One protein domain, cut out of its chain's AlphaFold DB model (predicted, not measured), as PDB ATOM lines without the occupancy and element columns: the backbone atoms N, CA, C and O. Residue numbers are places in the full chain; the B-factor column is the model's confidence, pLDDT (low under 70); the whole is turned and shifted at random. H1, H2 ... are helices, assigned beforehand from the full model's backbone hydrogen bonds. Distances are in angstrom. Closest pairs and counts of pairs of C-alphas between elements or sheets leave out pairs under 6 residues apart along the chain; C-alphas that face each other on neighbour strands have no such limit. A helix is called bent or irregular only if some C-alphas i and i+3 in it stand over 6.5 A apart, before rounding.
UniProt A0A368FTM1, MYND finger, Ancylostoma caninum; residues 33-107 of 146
ATOM      1  N   GLU A  33     -51.726  19.656   1.070       89.81
ATOM      2  CA  GLU A  33     -50.997  18.418   1.406       89.81
ATOM      3  C   GLU A  33     -49.597  18.658   1.995       89.81
ATOM      4  O   GLU A  33     -49.049  17.800   2.682       89.81
ATOM      5  N   GLN A  34     -48.997  19.818   1.719       91.00
ATOM      6  CA  GLN A  34     -47.662  20.187   2.195       91.00
ATOM      7  C   GLN A  34     -47.707  20.894   3.556       91.00
ATOM      8  O   GLN A  34     -46.670  21.078   4.192       91.00
ATOM      9  N   LEU A  35     -48.897  21.303   4.004       95.50
ATOM     10  CA  LEU A  35     -49.089  21.997   5.265       95.50
ATOM     11  C   LEU A  35     -49.358  21.006   6.398       95.50
ATOM     12  O   LEU A  35     -50.258  20.173   6.342       95.50
ATOM     13  N   LYS A  36     -48.592  21.147   7.475       96.06
ATOM     14  CA  LYS A  36     -48.760  20.405   8.721       96.06
ATOM     15  C   LYS A  36     -49.403  21.317   9.754       96.06
ATOM     16  O   LYS A  36     -48.917  22.424   9.986       96.06
ATOM     17  N   CYS A  37     -50.491  20.859  10.364       95.56
ATOM     18  CA  CYS A  37     -51.131  21.603  11.442       95.56
ATOM     19  C   CYS A  37     -50.297  21.535  12.730       95.56
ATOM     20  O   CYS A  37     -49.607  20.550  13.000       95.56
ATOM     21  N   CYS A  38     -50.380  22.585  13.540       97.12
ATOM     22  CA  CYS A  38     -49.877  22.569  14.903       97.12
ATOM     23  C   CYS A  38     -50.668  21.539  15.723       97.12
ATOM     24  O   CYS A  38     -51.889  21.644  15.839       97.12
ATOM     25  N   SER A  39     -49.984  20.573  16.337       94.88
ATOM     26  CA  SER A  39     -50.624  19.531  17.155       94.88
ATOM     27  C   SER A  39     -51.256  20.060  18.448       94.88
ATOM     28  O   SER A  39     -52.104  19.391  19.026       94.88
ATOM     29  N   GLY A  40     -50.851  21.247  18.911       95.69
ATOM     30  CA  GLY A  40     -51.364  21.847  20.143       95.69
ATOM     31  C   GLY A  40     -52.741  22.495  19.987       95.69
ATOM     32  O   GLY A  40     -53.620  22.254  20.810       95.69
ATOM     33  N   CYS A  41     -52.918  23.322  18.952       96.00
ATOM     34  CA  CYS A  41     -54.149  24.090  18.734       96.00
ATOM     35  C   CYS A  41     -54.965  23.650  17.514       96.00
ATOM     36  O   CYS A  41     -56.121  24.044  17.396       96.00
ATOM     37  N   SER A  42     -54.369  22.899  16.582       94.94
ATOM     38  CA  SER A  42     -54.981  22.453  15.318       94.94
ATOM     39  C   SER A  42     -55.542  23.562  14.410       94.94
ATOM     40  O   SER A  42     -56.209  23.256  13.428       94.94
ATOM     41  N   ALA A  43     -55.249  24.835  14.695       94.56
ATOM     42  CA  ALA A  43     -55.758  25.996  13.954       94.56
ATOM     43  C   ALA A  43     -54.722  26.633  13.009       94.56
ATOM     44  O   ALA A  43     -55.084  27.303  12.046       94.56
ATOM     45  N   VAL A  44     -53.434  26.424  13.288       96.25
ATOM     46  CA  VAL A  44     -52.299  27.049  12.596       96.25
ATOM     47  C   VAL A  44     -51.544  25.996  11.787       96.25
ATOM     48  O   VAL A  44     -51.408  24.855  12.232       96.25
ATOM     49  N   TYR A  45     -51.049  26.374  10.606       97.50
ATOM     50  CA  TYR A  45     -50.460  25.456   9.627       97.50
ATOM     51  C   TYR A  45     -49.089  25.930   9.140       97.50
ATOM     52  O   TYR A  45     -48.891  27.114   8.864       97.50
ATOM     53  N   TYR A  46     -48.158  24.990   8.967       98.25
ATOM     54  CA  TYR A  46     -46.776  25.258   8.571       98.25
ATOM     55  C   TYR A  46     -46.323  24.345   7.433       98.25
ATOM     56  O   TYR A  46     -46.650  23.162   7.420       98.25
ATOM     57  N   CYS A  47     -45.499  24.853   6.515       97.44
ATOM     58  CA  CYS A  47     -44.896  24.033   5.454       97.44
ATOM     59  C   CYS A  47     -43.803  23.078   5.973       97.44
ATOM     60  O   CYS A  47     -43.382  22.162   5.273       97.44
ATOM     61  N   GLY A  48     -43.336  23.269   7.209       96.62
ATOM     62  CA  GLY A  48     -42.330  22.418   7.828       96.62
ATOM     63  C   GLY A  48     -42.006  22.817   9.264       96.62
ATOM     64  O   GLY A  48     -42.384  23.891   9.734       96.62
ATOM     65  N   VAL A  49     -41.255  21.948   9.947       96.50
ATOM     66  CA  VAL A  49     -40.865  22.130  11.358       96.50
ATOM     67  C   VAL A  49     -40.048  23.404  11.582       96.50
ATOM     68  O   VAL A  49     -40.156  24.022  12.635       96.50
ATOM     69  N   GLN A  50     -39.275  23.843  10.584       97.44
ATOM     70  CA  GLN A  50     -38.497  25.076  10.687       97.44
ATOM     71  C   GLN A  50     -39.401  26.310  10.808       97.44
ATOM     72  O   GLN A  50     -39.168  27.148  11.671       97.44
ATOM     73  N   CYS A  51     -40.462  26.396   9.998       97.88
ATOM     74  CA  CYS A  51     -41.425  27.496  10.089       97.88
ATOM     75  C   CYS A  51     -42.177  27.486  11.425       97.88
ATOM     76  O   CYS A  51     -42.390  28.546  11.998       97.88
ATOM     77  N   GLN A  52     -42.517  26.303  11.946       97.50
ATOM     78  CA  GLN A  52     -43.138  26.180  13.267       97.50
ATOM     79  C   GLN A  52     -42.209  26.660  14.389       97.50
ATOM     80  O   GLN A  52     -42.645  27.381  15.279       97.50
ATOM     81  N   ARG A  53     -40.928  26.267  14.357       97.31
ATOM     82  CA  ARG A  53     -39.936  26.687  15.360       97.31
ATOM     83  C   ARG A  53     -39.690  28.192  15.316       97.31
ATOM     84  O   ARG A  53     -39.630  28.811  16.370       97.31
ATOM     85  N   ASN A  54     -39.583  28.764  14.119       95.69
ATOM     86  CA  ASN A  54     -39.355  30.197  13.945       95.69
ATOM     87  C   ASN A  54     -40.559  31.041  14.396       95.69
ATOM     88  O   ASN A  54     -40.356  32.110  14.956       95.69
ATOM     89  N   ASP A  55     -41.792  30.566  14.180       96.50
ATOM     90  CA  ASP A  55     -43.023  31.251  14.608       96.50
ATOM     91  C   ASP A  55     -43.348  31.023  16.098       96.50
ATOM     92  O   ASP A  55     -44.183  31.718  16.664       96.50
ATOM     93  N   TRP A  56     -42.699  30.064  16.770       95.62
ATOM     94  CA  TRP A  56     -43.014  29.692  18.155       95.62
ATOM     95  C   TRP A  56     -42.982  30.848  19.173       95.62
ATOM     96  O   TRP A  56     -43.879  30.877  20.021       95.62
ATOM     97  N   PRO A  57     -42.033  31.807  19.122       92.38
ATOM     98  CA  PRO A  57     -42.046  32.958  20.025       92.38
ATOM     99  C   PRO A  57     -43.358  33.753  19.953       92.38
ATOM    100  O   PRO A  57     -43.935  34.057  20.995       92.38
ATOM    101  N   ASP A  58     -43.883  33.981  18.745       91.38
ATOM    102  CA  ASP A  58     -45.135  34.714  18.523       91.38
ATOM    103  C   ASP A  58     -46.375  33.802  18.703       91.38
ATOM    104  O   ASP A  58     -47.428  34.240  19.168       91.38
ATOM    105  N   HIS A  59     -46.262  32.510  18.381       95.62
ATOM    106  CA  HIS A  59     -47.371  31.553  18.419       95.62
ATOM    107  C   HIS A  59     -47.621  30.929  19.795       95.62
ATOM    108  O   HIS A  59     -48.735  30.501  20.062       95.62
ATOM    109  N   SER A  60     -46.641  30.814  20.689       94.62
ATOM    110  CA  SER A  60     -46.787  30.019  21.924       94.62
ATOM    111  C   SER A  60     -47.954  30.473  22.824       94.62
ATOM    112  O   SER A  60     -48.747  29.642  23.284       94.62
ATOM    113  N   ALA A  61     -48.107  31.785  23.026       91.94
ATOM    114  CA  ALA A  61     -49.227  32.379  23.759       91.94
ATOM    115  C   ALA A  61     -50.556  32.240  22.991       91.94
ATOM    116  O   ALA A  61     -51.580  31.849  23.563       91.94
ATOM    117  N   GLU A  62     -50.519  32.465  21.676       95.19
ATOM    118  CA  GLU A  62     -51.661  32.294  20.774       95.19
ATOM    119  C   GLU A  62     -52.171  30.842  20.772       95.19
ATOM    120  O   GLU A  62     -53.373  30.599  20.859       95.19
ATOM    121  N   CYS A  63     -51.267  29.862  20.749       96.56
ATOM    122  CA  CYS A  63     -51.545  28.430  20.708       96.56
ATOM    123  C   CYS A  63     -52.369  27.991  21.917       96.56
ATOM    124  O   CYS A  63     -53.354  27.264  21.769       96.56
ATOM    125  N   ARG A  64     -52.005  28.477  23.111       94.25
ATOM    126  CA  ARG A  64     -52.743  28.195  24.347       94.25
ATOM    127  C   ARG A  64     -54.167  28.739  24.280       94.25
ATOM    128  O   ARG A  64     -55.096  28.044  24.682       94.25
ATOM    129  N   CYS A  65     -54.340  29.943  23.740       93.56
ATOM    130  CA  CYS A  65     -55.660  30.534  23.552       93.56
ATOM    131  C   CYS A  65     -56.473  29.730  22.530       93.56
ATOM    132  O   CYS A  65     -57.560  29.255  22.845       93.56
ATOM    133  N   LEU A  66     -55.931  29.503  21.331       95.00
ATOM    134  CA  LEU A  66     -56.612  28.789  20.247       95.00
ATOM    135  C   LEU A  66     -57.023  27.367  20.639       95.00
ATOM    136  O   LEU A  66     -58.117  26.933  20.285       95.00
ATOM    137  N   LYS A  67     -56.199  26.662  21.424       94.12
ATOM    138  CA  LYS A  67     -56.551  25.346  21.970       94.12
ATOM    139  C   LYS A  67     -57.845  25.388  22.793       94.12
ATOM    140  O   LYS A  67     -58.659  24.478  22.675       94.12
ATOM    141  N   ASN A  68     -58.050  26.441  23.585       90.88
ATOM    142  CA  ASN A  68     -59.233  26.599  24.437       90.88
ATOM    143  C   ASN A  68     -60.479  27.069  23.663       90.88
ATOM    144  O   ASN A  68     -61.594  26.784  24.087       90.88
ATOM    145  N   TYR A  69     -60.304  27.780  22.543       88.44
ATOM    146  CA  TYR A  69     -61.409  28.282  21.708       88.44
ATOM    147  C   TYR A  69     -61.823  27.329  20.572       88.44
ATOM    148  O   TYR A  69     -62.824  27.578  19.892       88.44
ATOM    149  N   SER A  70     -61.080  26.237  20.370       85.75
ATOM    150  CA  SER A  70     -61.372  25.220  19.358       85.75
ATOM    151  C   SER A  70     -62.825  24.712  19.459       85.75
ATOM    152  O   SER A  70     -63.311  24.473  20.567       85.75
ATOM    153  N   PRO A  71     -63.553  24.555  18.332       87.50
ATOM    154  CA  PRO A  71     -63.081  24.627  16.943       87.50
ATOM    155  C   PRO A  71     -63.126  26.031  16.318       87.50
ATOM    156  O   PRO A  71     -62.859  26.180  15.126       87.50
ATOM    157  N   ARG A  72     -63.502  27.073  17.070       91.00
ATOM    158  CA  ARG A  72     -63.635  28.427  16.522       91.00
ATOM    159  C   ARG A  72     -62.275  29.117  16.467       91.00
ATOM    160  O   ARG A  72     -61.572  29.205  17.470       91.00
ATOM    161  N   VAL A  73     -61.938  29.661  15.301       92.06
ATOM    162  CA  VAL A  73     -60.741  30.492  15.116       92.06
ATOM    163  C   VAL A  73     -61.167  31.962  15.065       92.06
ATOM    164  O   VAL A  73     -62.022  32.303  14.244       92.06
ATOM    165  N   PRO A  74     -60.608  32.843  15.916       93.50
ATOM    166  CA  PRO A  74     -60.880  34.276  15.854       93.50
ATOM    167  C   PRO A  74     -60.512  34.888  14.494       93.50
ATOM    168  O   PRO A  74     -59.691  34.349  13.741       93.50
ATOM    169  N   SER A  75     -61.096  36.048  14.185       94.69
ATOM    170  CA  SER A  75     -60.800  36.773  12.946       94.69
ATOM    171  C   SER A  75     -59.316  37.152  12.840       94.69
ATOM    172  O   SER A  75     -58.600  37.230  13.843       94.69
ATOM    173  N   CYS A  76     -58.856  37.396  11.610       94.75
ATOM    174  CA  CYS A  76     -57.488  37.832  11.318       94.75
ATOM    175  C   CYS A  76     -57.067  39.032  12.171       94.75
ATOM    176  O   CYS A  76     -56.018  39.000  12.809       94.75
ATOM    177  N   PHE A  77     -57.941  40.033  12.279       95.50
ATOM    178  CA  PHE A  77     -57.691  41.231  13.071       95.50
ATOM    179  C   PHE A  77     -57.473  40.937  14.563       95.50
ATOM    180  O   PHE A  77     -56.520  41.435  15.154       95.50
ATOM    181  N   VAL A  78     -58.298  40.075  15.170       95.38
ATOM    182  CA  VAL A  78     -58.149  39.706  16.591       95.38
ATOM    183  C   VAL A  78     -56.833  38.963  16.829       95.38
ATOM    184  O   VAL A  78     -56.128  39.255  17.793       95.38
ATOM    185  N   ARG A  79     -56.469  38.033  15.937       95.88
ATOM    186  CA  ARG A  79     -55.187  37.310  16.015       95.88
ATOM    187  C   ARG A  79     -53.994  38.252  15.849       95.88
ATOM    188  O   ARG A  79     -53.027  38.138  16.598       95.88
ATOM    189  N   LEU A  80     -54.084  39.208  14.924       96.19
ATOM    190  CA  LEU A  80     -53.061  40.229  14.705       96.19
ATOM    191  C   LEU A  80     -52.855  41.101  15.950       96.19
ATOM    192  O   LEU A  80     -51.723  41.250  16.399       96.19
ATOM    193  N   LEU A  81     -53.935  41.626  16.539       95.00
ATOM    194  CA  LEU A  81     -53.860  42.440  17.756       95.00
ATOM    195  C   LEU A  81     -53.267  41.663  18.933       95.00
ATOM    196  O   LEU A  81     -52.440  42.199  19.668       95.00
ATOM    197  N   ALA A  82     -53.650  40.396  19.098       93.12
ATOM    198  CA  ALA A  82     -53.110  39.553  20.156       93.12
ATOM    199  C   ALA A  82     -51.596  39.333  19.986       93.12
ATOM    200  O   ALA A  82     -50.830  39.547  20.926       93.12
ATOM    201  N   ARG A  83     -51.146  38.989  18.769       94.25
ATOM    202  CA  ARG A  83     -49.717  38.843  18.445       94.25
ATOM    203  C   ARG A  83     -48.949  40.152  18.642       94.25
ATOM    204  O   ARG A  83     -47.853  40.122  19.190       94.25
ATOM    205  N   PHE A  84     -49.512  41.290  18.236       91.31
ATOM    206  CA  PHE A  84     -48.919  42.608  18.474       91.31
ATOM    207  C   PHE A  84     -48.729  42.872  19.972       91.31
ATOM    208  O   PHE A  84     -47.626  43.196  20.402       91.31
ATOM    209  N   TYR A  85     -49.784  42.677  20.768       89.81
ATOM    210  CA  TYR A  85     -49.763  42.929  22.206       89.81
ATOM    211  C   TYR A  85     -48.735  42.063  22.937       89.81
ATOM    212  O   TYR A  85     -47.942  42.587  23.720       89.81
ATOM    213  N   TRP A  86     -48.706  40.751  22.676       89.69
ATOM    214  CA  TRP A  86     -47.738  39.866  23.328       89.69
ATOM    215  C   TRP A  86     -46.304  40.220  22.954       89.69
ATOM    216  O   TRP A  86     -45.461  40.298  23.842       89.69
ATOM    217  N   LYS A  87     -46.042  40.509  21.676       87.81
ATOM    218  CA  LYS A  87     -44.708  40.896  21.205       87.81
ATOM    219  C   LYS A  87     -44.245  42.234  21.776       87.81
ATOM    220  O   LYS A  87     -43.083  42.384  22.139       87.81
ATOM    221  N   MET A  88     -45.160  43.193  21.904       85.62
ATOM    222  CA  MET A  88     -44.897  44.475  22.559       85.62
ATOM    223  C   MET A  88     -44.638  44.295  24.063       85.62
ATOM    224  O   MET A  88     -43.702  44.881  24.598       85.62
ATOM    225  N   SER A  89     -45.390  43.413  24.725       83.81
ATOM    226  CA  SER A  89     -45.228  43.128  26.157       83.81
ATOM    227  C   SER A  89     -43.912  42.413  26.489       83.81
ATOM    228  O   SER A  89     -43.420  42.545  27.606       83.81
ATOM    229  N   THR A  90     -43.343  41.644  25.553       80.56
ATOM    230  CA  THR A  90     -42.078  40.919  25.761       80.56
ATOM    231  C   THR A  90     -40.845  41.675  25.268       80.56
ATOM    232  O   THR A  90     -39.797  41.560  25.895       80.56
ATOM    233  N   HIS A  91     -40.954  42.433  24.169       72.69
ATOM    234  CA  HIS A  91     -39.807  43.025  23.460       72.69
ATOM    235  C   HIS A  91     -40.047  44.459  22.954       72.69
ATOM    236  O   HIS A  91     -39.299  44.941  22.105       72.69
ATOM    237  N   GLY A  92     -41.091  45.157  23.413       65.88
ATOM    238  CA  GLY A  92     -41.529  46.423  22.807       65.88
ATOM    239  C   GLY A  92     -40.461  47.522  22.736       65.88
ATOM    240  O   GLY A  92     -40.493  48.328  21.806       65.88
ATOM    241  N   SER A  93     -39.516  47.536  23.681       67.00
ATOM    242  CA  SER A  93     -38.425  48.519  23.738       67.00
ATOM    243  C   SER A  93     -37.198  48.118  22.913       67.00
ATOM    244  O   SER A  93     -36.401  48.981  22.559       67.00
ATOM    245  N   ASP A  94     -37.051  46.831  22.589       73.31
ATOM    246  CA  ASP A  94     -35.884  46.295  21.875       73.31
ATOM    247  C   ASP A  94     -36.088  46.289  20.355       73.31
ATOM    248  O   ASP A  94     -35.129  46.296  19.580       73.31
ATOM    249  N   VAL A  95     -37.345  46.248  19.904       74.06
ATOM    250  CA  VAL A  95     -37.674  46.206  18.479       74.06
ATOM    251  C   VAL A  95     -37.774  47.625  17.930       74.06
ATOM    252  O   VAL A  95     -38.794  48.302  18.069       74.06
ATOM    253  N   VAL A  96     -36.700  48.048  17.271       76.38
ATOM    254  CA  VAL A  96     -36.609  49.321  16.555       76.38
ATOM    255  C   VAL A  96     -36.880  49.134  15.061       76.38
ATOM    256  O   VAL A  96     -36.356  48.222  14.421       76.38
ATOM    257  N   SER A  97     -37.711  50.013  14.515       80.69
ATOM    258  CA  SER A  97     -37.963  50.185  13.084       80.69
ATOM    259  C   SER A  97     -36.738  50.793  12.390       80.69
ATOM    260  O   SER A  97     -35.835  51.332  13.039       80.69
ATOM    261  N   PHE A  98     -36.699  50.750  11.055       81.94
ATOM    262  CA  PHE A  98     -35.583  51.272  10.246       81.94
ATOM    263  C   PHE A  98     -35.193  52.731  10.565       81.94
ATOM    264  O   PHE A  98     -34.049  53.132  10.360       81.94
ATOM    265  N   ASN A  99     -36.148  53.531  11.042       80.31
ATOM    266  CA  ASN A  99     -35.990  54.939  11.406       80.31
ATOM    267  C   ASN A  99     -35.647  55.148  12.891       80.31
ATOM    268  O   ASN A  99     -35.879  56.233  13.420       80.31
ATOM    269  N   SER A 100     -35.150  54.104  13.561       81.31
ATOM    270  CA  SER A 100     -34.825  54.097  14.991       81.31
ATOM    271  C   SER A 100     -36.018  54.350  15.915       81.31
ATOM    272  O   SER A 100     -35.809  54.617  17.094       81.31
ATOM    273  N   ARG A 101     -37.255  54.242  15.408       79.19
ATOM    274  CA  ARG A 101     -38.456  54.344  16.239       79.19
ATOM    275  C   ARG A 101     -38.857  53.001  16.820       79.19
ATOM    276  O   ARG A 101     -38.776  51.986  16.134       79.19
ATOM    277  N   CYS A 102     -39.339  52.990  18.050       78.12
ATOM    278  CA  CYS A 102     -39.926  51.816  18.682       78.12
ATOM    279  C   CYS A 102     -41.459  51.904  18.690       78.12
ATOM    280  O   CYS A 102     -42.056  52.924  18.344       78.12
ATOM    281  N   CYS A 103     -42.126  50.815  19.081       72.25
ATOM    282  CA  CYS A 103     -43.590  50.790  19.130       72.25
ATOM    283  C   CYS A 103     -44.187  51.764  20.166       72.25
ATOM    284  O   CYS A 103     -45.333  52.178  20.001       72.25
ATOM    285  N   TYR A 104     -43.419  52.161  21.188       70.62
ATOM    286  CA  TYR A 104     -43.845  53.145  22.187       70.62
ATOM    287  C   TYR A 104     -43.899  54.571  21.626       70.62
ATOM    288  O   TYR A 104     -44.775  55.325  22.031       70.62
ATOM    289  N   ASP A 105     -43.088  54.903  20.617       73.12
ATOM    290  CA  ASP A 105     -43.093  56.233  19.980       73.12
ATOM    291  C   ASP A 105     -44.398  56.521  19.210       73.12
ATOM    292  O   ASP A 105     -44.640  57.642  18.763       73.12
ATOM    293  N   LEU A 106     -45.242  55.502  19.002       67.81
ATOM    294  CA  LEU A 106     -46.595  55.671  18.462       67.81
ATOM    295  C   LEU A 106     -47.557  56.261  19.501       67.81
ATOM    296  O   LEU A 106     -48.554  56.875  19.124       67.81
ATOM    297  N   LEU A 107     -47.266  56.089  20.792       66.00
ATOM    298  CA  LEU A 107     -48.070  56.619  21.895       66.00
ATOM    299  C   LEU A 107     -47.821  58.120  22.120       66.00
ATOM    300  O   LEU A 107     -48.651  58.783  22.734       66.00
TER     301      LEU A 107
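This is residues 33 to 107 of the 146 residues of the protein "MYND finger" of Ancylostoma caninum (UniProt A0A368FTM1). Two long helices, sharply kinked H1 and straighter H2, pack together near H1's kink, with a folded-back loop of residues 33 to 48 at one end and short H3 at the other. The printed part has 75 residues with three named helices, H1, H2, H3, and no named strand; the class is all helix. It is loose, with a radius of gyration of the C-alphas of 14.4 A, and elongated, spanning 41 by 25 by 17 A.

Start at residues 36 to 37, paired antiparallel with residues 45 to 46. Find C-alpha 49 at (-40.865, 22.130, 11.358); H1 runs from there to residue 69, 23.8 A, irregular, with C-alphas 54 and 57 7.2 A apart and a kink of 94 degrees near residue 58. H2, residues 76 to 91, covers 22.1 A. H3, residues 103 to 107, ends at C-alpha 107 (-48.070, 56.619, 21.895).

Look at Asp 58 and Arg 83, the closest C-alphas of H1 and H2, 6.2 A apart: the helices touch, H1 with residues 58 to 62 alone. They run opposite ways at a steep tilt of 68 degrees, only just short of about perpendicular. H2 and H3 are close but not clearly touching, C-alphas 88 and 103 being closest at 7.3 A; H1 and H3 are apart. Every O i to N i+4 pair is within hydrogen-bond range in H2, 12 of 17 in H1, and 0 of 1 in H3, where 2 of 2 O i to N i+3 pairs are.

The C-alphas of Glu 33 and Leu 107, the farthest apart, are 43.4 A apart. The printed part has no cut; the H2 to H3 link is long, and pLDDT is under 70 at residues 92 to 93 and 106 to 107.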